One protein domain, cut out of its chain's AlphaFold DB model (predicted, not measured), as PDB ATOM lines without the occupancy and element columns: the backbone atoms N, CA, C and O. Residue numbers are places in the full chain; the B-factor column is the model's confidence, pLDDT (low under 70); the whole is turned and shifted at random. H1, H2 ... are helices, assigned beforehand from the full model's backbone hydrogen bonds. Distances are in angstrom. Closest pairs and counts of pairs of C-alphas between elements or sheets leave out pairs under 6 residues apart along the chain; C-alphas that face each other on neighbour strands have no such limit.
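Overview. This is residues 407 to 462 of the 462 residues of the protein "Sugar transporter STL1" of Fusarium oxysporum f. sp. cubense (UniProt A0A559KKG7). What shape do these atoms make? One long helix, H3, makes a handle on a small head, in which the short helices H1 and H2 pack crosswise on each other; residues 443 to 462, of which 443 to 460 belong to H3, stick out from the head. The free end of the handle makes most of the length. What is it built of? The printed part has 56 residues with three named helices, in the order H1, H2, H3 along the chain, and no named strand; the class is all helix. How spread out is it? It is loose, with a radius of gyration of the C-alphas of 14.5 A, and elongated, spanning 44 by 26 by 16 A.

Arrangement. Where does the longest helix come near another helix? H3, residues 438 to 460, is close to but not clearly touching H1, residues 411 to 420. Their closest C-alphas, those of Glu 413 and Leu 441, are 7.3 A apart. The two run the same way at a steep tilt of 59 degrees. How is the head put together? H1 and H2, residues 427 to 433, touch, the closest C-alphas being those of Ile 417 and Pro 427, 6.0 A apart. Their lines are about perpendicular, at 76 degrees. Which helices are apart? H2 and H3 are apart, though a tight link of 4 residues joins them. What do the backbone N and O atoms show? In H1, H2 and H3 every O i to N i+4 pair is within hydrogen-bond range.

Along the chain. Where does the longest helix run? H3 begins at C-alpha 438 at (104.082, 181.335, 197.647) and ends at C-alpha 460 at (92.123, 151.673, 189.719), 33.0 A from first to last C-alpha. Where are the two helices of the head? H1, residues 411 to 420, begins at C-alpha 411 at (96.579, 182.060, 204.389) and measures 14.6 A from first to last C-alpha. H2, residues 427 to 433, measures 10.1 A in the same way.

Size, cuts and confidence. How large is it from end to end? The two C-alphas farthest apart, those of Lys 407 and Ile 462, are 46.4 A apart. Without residues 443 to 462, which stand free, the body has 36 residues and spans 27 by 15 by 15 A. Is the printed part continuous? The printed part has no cut and ends at Ile 462, the chain's last residue. The link from H1 to H2 is short, with 6 residues, and no link is long. Where is the model's confidence low? The pLDDT is under 70 at residues 436 to 446 and 448 to 462, and the mean of the printed part is 71.9.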
ATOM      1  N   LYS A 407     103.690 187.478 208.955       83.50
ATOM      2  CA  LYS A 407     104.136 188.431 207.939       83.50
ATOM      3  C   LYS A 407     104.756 187.745 206.720       83.50
ATOM      4  O   LYS A 407     105.789 187.071 206.813       83.50
ATOM      5  N   GLY A 408     104.187 188.066 205.556       79.44
ATOM      6  CA  GLY A 408     104.680 187.632 204.249       79.44
ATOM      7  C   GLY A 408     104.329 186.189 203.900       79.44
ATOM      8  O   GLY A 408     104.963 185.639 203.004       79.44
ATOM      9  N   ARG A 409     103.359 185.593 204.606       80.81
ATOM     10  CA  ARG A 409     102.818 184.263 204.321       80.81
ATOM     11  C   ARG A 409     101.429 184.355 203.704       80.81
ATOM     12  O   ARG A 409     100.711 185.329 203.944       80.81
ATOM     13  N   THR A 410     101.059 183.364 202.898       83.19
ATOM     14  CA  THR A 410      99.665 183.227 202.450       83.19
ATOM     15  C   THR A 410      98.822 182.570 203.543       83.19
ATOM     16  O   THR A 410      99.349 182.016 204.506       83.19
ATOM     17  N   LEU A 411      97.501 182.661 203.420       80.25
ATOM     18  CA  LEU A 411      96.579 182.060 204.389       80.25
ATOM     19  C   LEU A 411      96.696 180.533 204.406       80.25
ATOM     20  O   LEU A 411      96.627 179.920 205.462       80.25
ATOM     21  N   GLU A 412      96.953 179.949 203.243       80.56
ATOM     22  CA  GLU A 412      97.145 178.517 203.048       80.56
ATOM     23  C   GLU A 412      98.444 178.037 203.718       80.56
ATOM     24  O   GLU A 412      98.446 177.012 204.388       80.56
ATOM     25  N   GLU A 413      99.533 178.816 203.639       78.88
ATOM     26  CA  GLU A 413     100.783 178.506 204.358       78.88
ATOM     27  C   GLU A 413     100.599 178.538 205.883       78.88
ATOM     28  O   GLU A 413     101.264 177.799 206.606       78.88
ATOM     29  N   ILE A 414      99.724 179.414 206.387       86.50
ATOM     30  CA  ILE A 414      99.401 179.483 207.816       86.50
ATOM     31  C   ILE A 414      98.604 178.243 208.232       86.50
ATOM     32  O   ILE A 414      98.936 177.628 209.247       86.50
ATOM     33  N   ASP A 415      97.613 177.843 207.434       84.19
ATOM     34  CA  ASP A 415      96.842 176.619 207.667       84.19
ATOM     35  C   ASP A 415      97.765 175.380 207.680       84.19
ATOM     36  O   ASP A 415      97.689 174.562 208.600       84.19
ATOM     37  N   ASP A 416      98.730 175.297 206.758       81.81
ATOM     38  CA  ASP A 416      99.729 174.219 206.704       81.81
ATOM     39  C   ASP A 416     100.614 174.132 207.959       81.81
ATOM     40  O   ASP A 416     100.957 173.029 208.403       81.81
ATOM     41  N   ILE A 417     100.991 175.274 208.551       85.31
ATOM     42  CA  ILE A 417     101.762 175.313 209.805       85.31
ATOM     43  C   ILE A 417     100.955 174.658 210.929       85.31
ATOM     44  O   ILE A 417     101.504 173.870 211.708       85.31
ATOM     45  N   PHE A 418      99.656 174.950 211.015       85.75
ATOM     46  CA  PHE A 418      98.784 174.368 212.032       85.75
ATOM     47  C   PHE A 418      98.477 172.890 211.769       85.75
ATOM     48  O   PHE A 418      98.450 172.118 212.725       85.75
ATOM     49  N   ILE A 419      98.336 172.464 210.509       83.94
ATOM     50  CA  ILE A 419      98.129 171.050 210.145       83.94
ATOM     51  C   ILE A 419      99.351 170.193 210.510       83.94
ATOM     52  O   ILE A 419      99.209 169.078 211.012       83.94
ATOM     53  N   GLN A 420     100.565 170.712 210.309       80.00
ATOM     54  CA  GLN A 420     101.806 170.011 210.666       80.00
ATOM     55  C   GLN A 420     102.104 170.033 212.178       80.00
ATOM     56  O   GLN A 420     102.951 169.269 212.656       80.00
ATOM     57  N   SER A 421     101.426 170.894 212.942       84.19
ATOM     58  CA  SER A 421     101.624 171.043 214.384       84.19
ATOM     59  C   SER A 421     100.920 169.928 215.159       84.19
ATOM     60  O   SER A 421      99.706 169.775 215.088       84.19
ATOM     61  N   LYS A 422     101.674 169.161 215.957       80.00
ATOM     62  CA  LYS A 422     101.122 168.080 216.802       80.00
ATOM     63  C   LYS A 422     100.870 168.529 218.243       80.00
ATOM     64  O   LYS A 422     100.103 167.894 218.962       80.00
ATOM     65  N   SER A 423     101.517 169.611 218.669       84.75
ATOM     66  CA  SER A 423     101.411 170.203 220.000       84.75
ATOM     67  C   SER A 423     101.290 171.726 219.927       84.75
ATOM     68  O   SER A 423     101.674 172.351 218.942       84.75
ATOM     69  N   ILE A 424     100.819 172.345 221.014       82.38
ATOM     70  CA  ILE A 424     100.658 173.806 221.141       82.38
ATOM     71  C   ILE A 424     101.980 174.589 221.025       82.38
ATOM     72  O   ILE A 424     101.961 175.787 220.772       82.38
ATOM     73  N   TRP A 425     103.126 173.927 221.206       82.06
ATOM     74  CA  TRP A 425     104.464 174.539 221.177       82.06
ATOM     75  C   TRP A 425     105.175 174.415 219.823       82.06
ATOM     76  O   TRP A 425     106.289 174.918 219.653       82.06
ATOM     77  N   ASP A 426     104.569 173.700 218.879       84.56
ATOM     78  CA  ASP A 426     105.159 173.392 217.580       84.56
ATOM     79  C   ASP A 426     104.970 174.486 216.510       84.56
ATOM     80  O   ASP A 426     105.916 174.669 215.734       84.56
ATOM     81  N   PRO A 427     103.866 175.272 216.474       85.50
ATOM     82  CA  PRO A 427     103.613 176.233 215.396       85.50
ATOM     83  C   PRO A 427     104.769 177.209 215.149       85.50
ATOM     84  O   PRO A 427     105.169 177.425 214.010       85.50
ATOM     85  N   VAL A 428     105.382 177.743 216.212       87.69
ATOM     86  CA  VAL A 428     106.514 178.685 216.107       87.69
ATOM     87  C   VAL A 428     107.780 178.018 215.558       87.69
ATOM     88  O   VAL A 428     108.577 178.655 214.871       87.69
ATOM     89  N   LYS A 429     108.004 176.733 215.857       85.50
ATOM     90  CA  LYS A 429     109.169 175.990 215.348       85.50
ATOM     91  C   LYS A 429     108.982 175.619 213.880       85.50
ATOM     92  O   LYS A 429     109.926 175.735 213.103       85.50
ATOM     93  N   ILE A 430     107.779 175.181 213.519       83.69
ATOM     94  CA  ILE A 430     107.419 174.794 212.153       83.69
ATOM     95  C   ILE A 430     107.466 176.016 211.237       83.69
ATOM     96  O   ILE A 430     108.097 175.951 210.184       83.69
ATOM     97  N   GLU A 431     106.917 177.151 211.680       84.75
ATOM     98  CA  GLU A 431     106.999 178.425 210.961       84.75
ATOM     99  C   GLU A 431     108.451 178.780 210.610       84.75
ATOM    100  O   GLU A 431     108.756 179.018 209.443       84.75
ATOM    101  N   LYS A 432     109.373 178.730 211.580       83.88
ATOM    102  CA  LYS A 432     110.790 179.071 211.355       83.88
ATOM    103  C   LYS A 432     111.493 178.160 210.350       83.88
ATOM    104  O   LYS A 432     112.422 178.603 209.680       83.88
ATOM    105  N   ASN A 433     111.069 176.903 210.260       82.81
ATOM    106  CA  ASN A 433     111.657 175.914 209.359       82.81
ATOM    107  C   ASN A 433     111.014 175.927 207.960       82.81
ATOM    108  O   ASN A 433     111.585 175.372 207.021       82.81
ATOM    109  N   MET A 434     109.840 176.546 207.802       77.81
ATOM    110  CA  MET A 434     109.112 176.582 206.537       77.81
ATOM    111  C   MET A 434     109.566 177.774 205.676       77.81
ATOM    112  O   MET A 434     109.486 178.921 206.136       77.81
ATOM    113  N   PRO A 435     109.998 177.551 204.418       74.19
ATOM    114  CA  PRO A 435     110.398 178.638 203.530       74.19
ATOM    115  C   PRO A 435     109.216 179.574 203.251       74.19
ATOM    116  O   PRO A 435     108.090 179.124 203.063       74.19
ATOM    117  N   LYS A 436     109.479 180.884 203.213       68.44
ATOM    118  CA  LYS A 436     108.495 181.913 202.848       68.44
ATOM    119  C   LYS A 436     108.507 182.075 201.331       68.44
ATOM    120  O   LYS A 436     109.315 182.851 200.838       68.44
ATOM    121  N   ASN A 437     107.713 181.296 200.594       66.31
ATOM    122  CA  ASN A 437     107.627 181.389 199.134       66.31
ATOM    123  C   ASN A 437     106.292 180.815 198.635       66.31
ATOM    124  O   ASN A 437     106.173 179.605 198.443       66.31
ATOM    125  N   ALA A 438     105.359 181.700 198.269       55.97
ATOM    126  CA  ALA A 438     104.082 181.335 197.647       55.97
ATOM    127  C   ALA A 438     104.247 180.449 196.390       55.97
ATOM    128  O   ALA A 438     103.401 179.611 196.093       55.97
ATOM    129  N   VAL A 439     105.365 180.596 195.665       55.31
ATOM    130  CA  VAL A 439     105.702 179.786 194.479       55.31
ATOM    131  C   VAL A 439     106.082 178.351 194.856       55.31
ATOM    132  O   VAL A 439     105.669 177.412 194.184       55.31
ATOM    133  N   ALA A 440     106.822 178.170 195.952       56.25
ATOM    134  CA  ALA A 440     107.238 176.850 196.418       56.25
ATOM    135  C   ALA A 440     106.066 176.075 197.043       56.25
ATOM    136  O   ALA A 440     106.017 174.853 196.920       56.25
ATOM    137  N   LEU A 441     105.108 176.766 197.676       57.66
ATOM    138  CA  LEU A 441     103.864 176.139 198.129       57.66
ATOM    139  C   LEU A 441     102.983 175.727 196.944       57.66
ATOM    140  O   LEU A 441     102.527 174.590 196.909       57.66
ATOM    141  N   ALA A 442     102.785 176.603 195.953       57.97
ATOM    142  CA  ALA A 442     102.016 176.261 194.754       57.97
ATOM    143  C   ALA A 442     102.599 175.034 194.027       57.97
ATOM    144  O   ALA A 442     101.858 174.188 193.534       57.97
ATOM    145  N   GLU A 443     103.927 174.908 194.006       61.62
ATOM    146  CA  GLU A 443     104.618 173.744 193.454       61.62
ATOM    147  C   GLU A 443     104.432 172.484 194.313       61.62
ATOM    148  O   GLU A 443     104.197 171.413 193.767       61.62
ATOM    149  N   ARG A 444     104.437 172.600 195.647       63.84
ATOM    150  CA  ARG A 444     104.140 171.477 196.556       63.84
ATOM    151  C   ARG A 444     102.691 171.013 196.480       63.84
ATOM    152  O   ARG A 444     102.474 169.812 196.458       63.84
ATOM    153  N   ILE A 445     101.725 171.930 196.411       67.00
ATOM    154  CA  ILE A 445     100.304 171.593 196.231       67.00
ATOM    155  C   ILE A 445     100.113 170.884 194.892       67.00
ATOM    156  O   ILE A 445      99.434 169.865 194.835       67.00
ATOM    157  N   ARG A 446     100.754 171.380 193.822       65.50
ATOM    158  CA  ARG A 446     100.719 170.725 192.510       65.50
ATOM    159  C   ARG A 446     101.300 169.311 192.582       65.50
ATOM    160  O   ARG A 446     100.640 168.378 192.151       65.50
ATOM    161  N   ASN A 447     102.467 169.149 193.206       71.50
ATOM    162  CA  ASN A 447     103.118 167.846 193.338       71.50
ATOM    163  C   ASN A 447     102.326 166.876 194.235       71.50
ATOM    164  O   ASN A 447     102.212 165.709 193.889       71.50
ATOM    165  N   ALA A 448     101.742 167.341 195.342       69.19
ATOM    166  CA  ALA A 448     100.915 166.511 196.223       69.19
ATOM    167  C   ALA A 448      99.615 166.066 195.535       69.19
ATOM    168  O   ALA A 448      99.192 164.924 195.689       69.19
ATOM    169  N   HIS A 449      99.005 166.944 194.732       66.75
ATOM    170  CA  HIS A 449      97.824 166.589 193.950       66.75
ATOM    171  C   HIS A 449      98.166 165.617 192.809       66.75
ATOM    172  O   HIS A 449      97.372 164.730 192.502       66.75
ATOM    173  N   ASP A 450      99.357 165.744 192.216       66.50
ATOM    174  CA  ASP A 450      99.869 164.802 191.219       66.50
ATOM    175  C   ASP A 450     100.198 163.428 191.842       66.50
ATOM    176  O   ASP A 450      99.899 162.412 191.220       66.50
ATOM    177  N   GLU A 451     100.736 163.374 193.069       67.44
ATOM    178  CA  GLU A 451     100.983 162.129 193.825       67.44
ATOM    179  C   GLU A 451      99.676 161.411 194.193       67.44
ATOM    180  O   GLU A 451      99.523 160.227 193.897       67.44
ATOM    181  N   GLU A 452      98.681 162.129 194.725       64.81
ATOM    182  CA  GLU A 452      97.356 161.567 195.038       64.81
ATOM    183  C   GLU A 452      96.635 161.064 193.773       64.81
ATOM    184  O   GLU A 452      95.963 160.027 193.772       64.81
ATOM    185  N   LYS A 453      96.832 161.753 192.642       57.34
ATOM    186  CA  LYS A 453      96.334 161.317 191.333       57.34
ATOM    187  C   LYS A 453      97.074 160.081 190.805       57.34
ATOM    188  O   LYS A 453      96.467 159.238 190.150       57.34
ATOM    189  N   HIS A 454      98.370 159.947 191.080       55.41
ATOM    190  CA  HIS A 454      99.153 158.772 190.695       55.41
ATOM    191  C   HIS A 454      98.768 157.537 191.523       55.41
ATOM    192  O   HIS A 454      98.639 156.443 190.970       55.41
ATOM    193  N   ASP A 455      98.513 157.718 192.820       60.72
ATOM    194  CA  ASP A 455      98.082 156.650 193.729       60.72
ATOM    195  C   ASP A 455      96.656 156.172 193.421       60.72
ATOM    196  O   ASP A 455      96.385 154.970 193.431       60.72
ATOM    197  N   THR A 456      95.755 157.084 193.046       59.41
ATOM    198  CA  THR A 456      94.398 156.730 192.589       59.41
ATOM    199  C   THR A 456      94.409 155.979 191.253       59.41
ATOM    200  O   THR A 456      93.707 154.978 191.120       59.41
ATOM    201  N   ILE A 457      95.266 156.360 190.297       59.38
ATOM    202  CA  ILE A 457      95.439 155.626 189.026       59.38
ATOM    203  C   ILE A 457      96.051 154.231 189.253       59.38
ATOM    204  O   ILE A 457      95.718 153.284 188.534       59.38
ATOM    205  N   HIS A 458      96.940 154.071 190.236       54.16
ATOM    206  CA  HIS A 458      97.478 152.758 190.601       54.16
ATOM    207  C   HIS A 458      96.453 151.874 191.315       54.16
ATOM    208  O   HIS A 458      96.445 150.669 191.074       54.16
ATOM    209  N   ALA A 459      95.571 152.450 192.134       55.59
ATOM    210  CA  ALA A 459      94.493 151.720 192.795       55.59
ATOM    211  C   ALA A 459      93.367 151.288 191.834       55.59
ATOM    212  O   ALA A 459      92.709 150.290 192.099       55.59
ATOM    213  N   GLU A 460      93.151 152.003 190.725       53.00
ATOM    214  CA  GLU A 460      92.123 151.673 189.719       53.00
ATOM    215  C   GLU A 460      92.585 150.614 188.691       53.00
ATOM    216  O   GLU A 460      91.764 150.004 188.009       53.00
ATOM    217  N   ASN A 461      93.898 150.367 188.581       47.50
ATOM    218  CA  ASN A 461      94.497 149.388 187.658       47.50
ATOM    219  C   ASN A 461      94.886 148.043 188.314       47.50
ATOM    220  O   ASN A 461      95.530 147.213 187.663       47.50
ATOM    221  N   ILE A 462      94.518 147.828 189.581       45.09
ATOM    222  CA  ILE A 462      94.617 146.551 190.314       45.09
ATOM    223  C   ILE A 462      93.197 146.044 190.551       45.09
ATOM    224  O   ILE A 462      92.976 144.825 190.358       45.09
TER     225      ILE A 462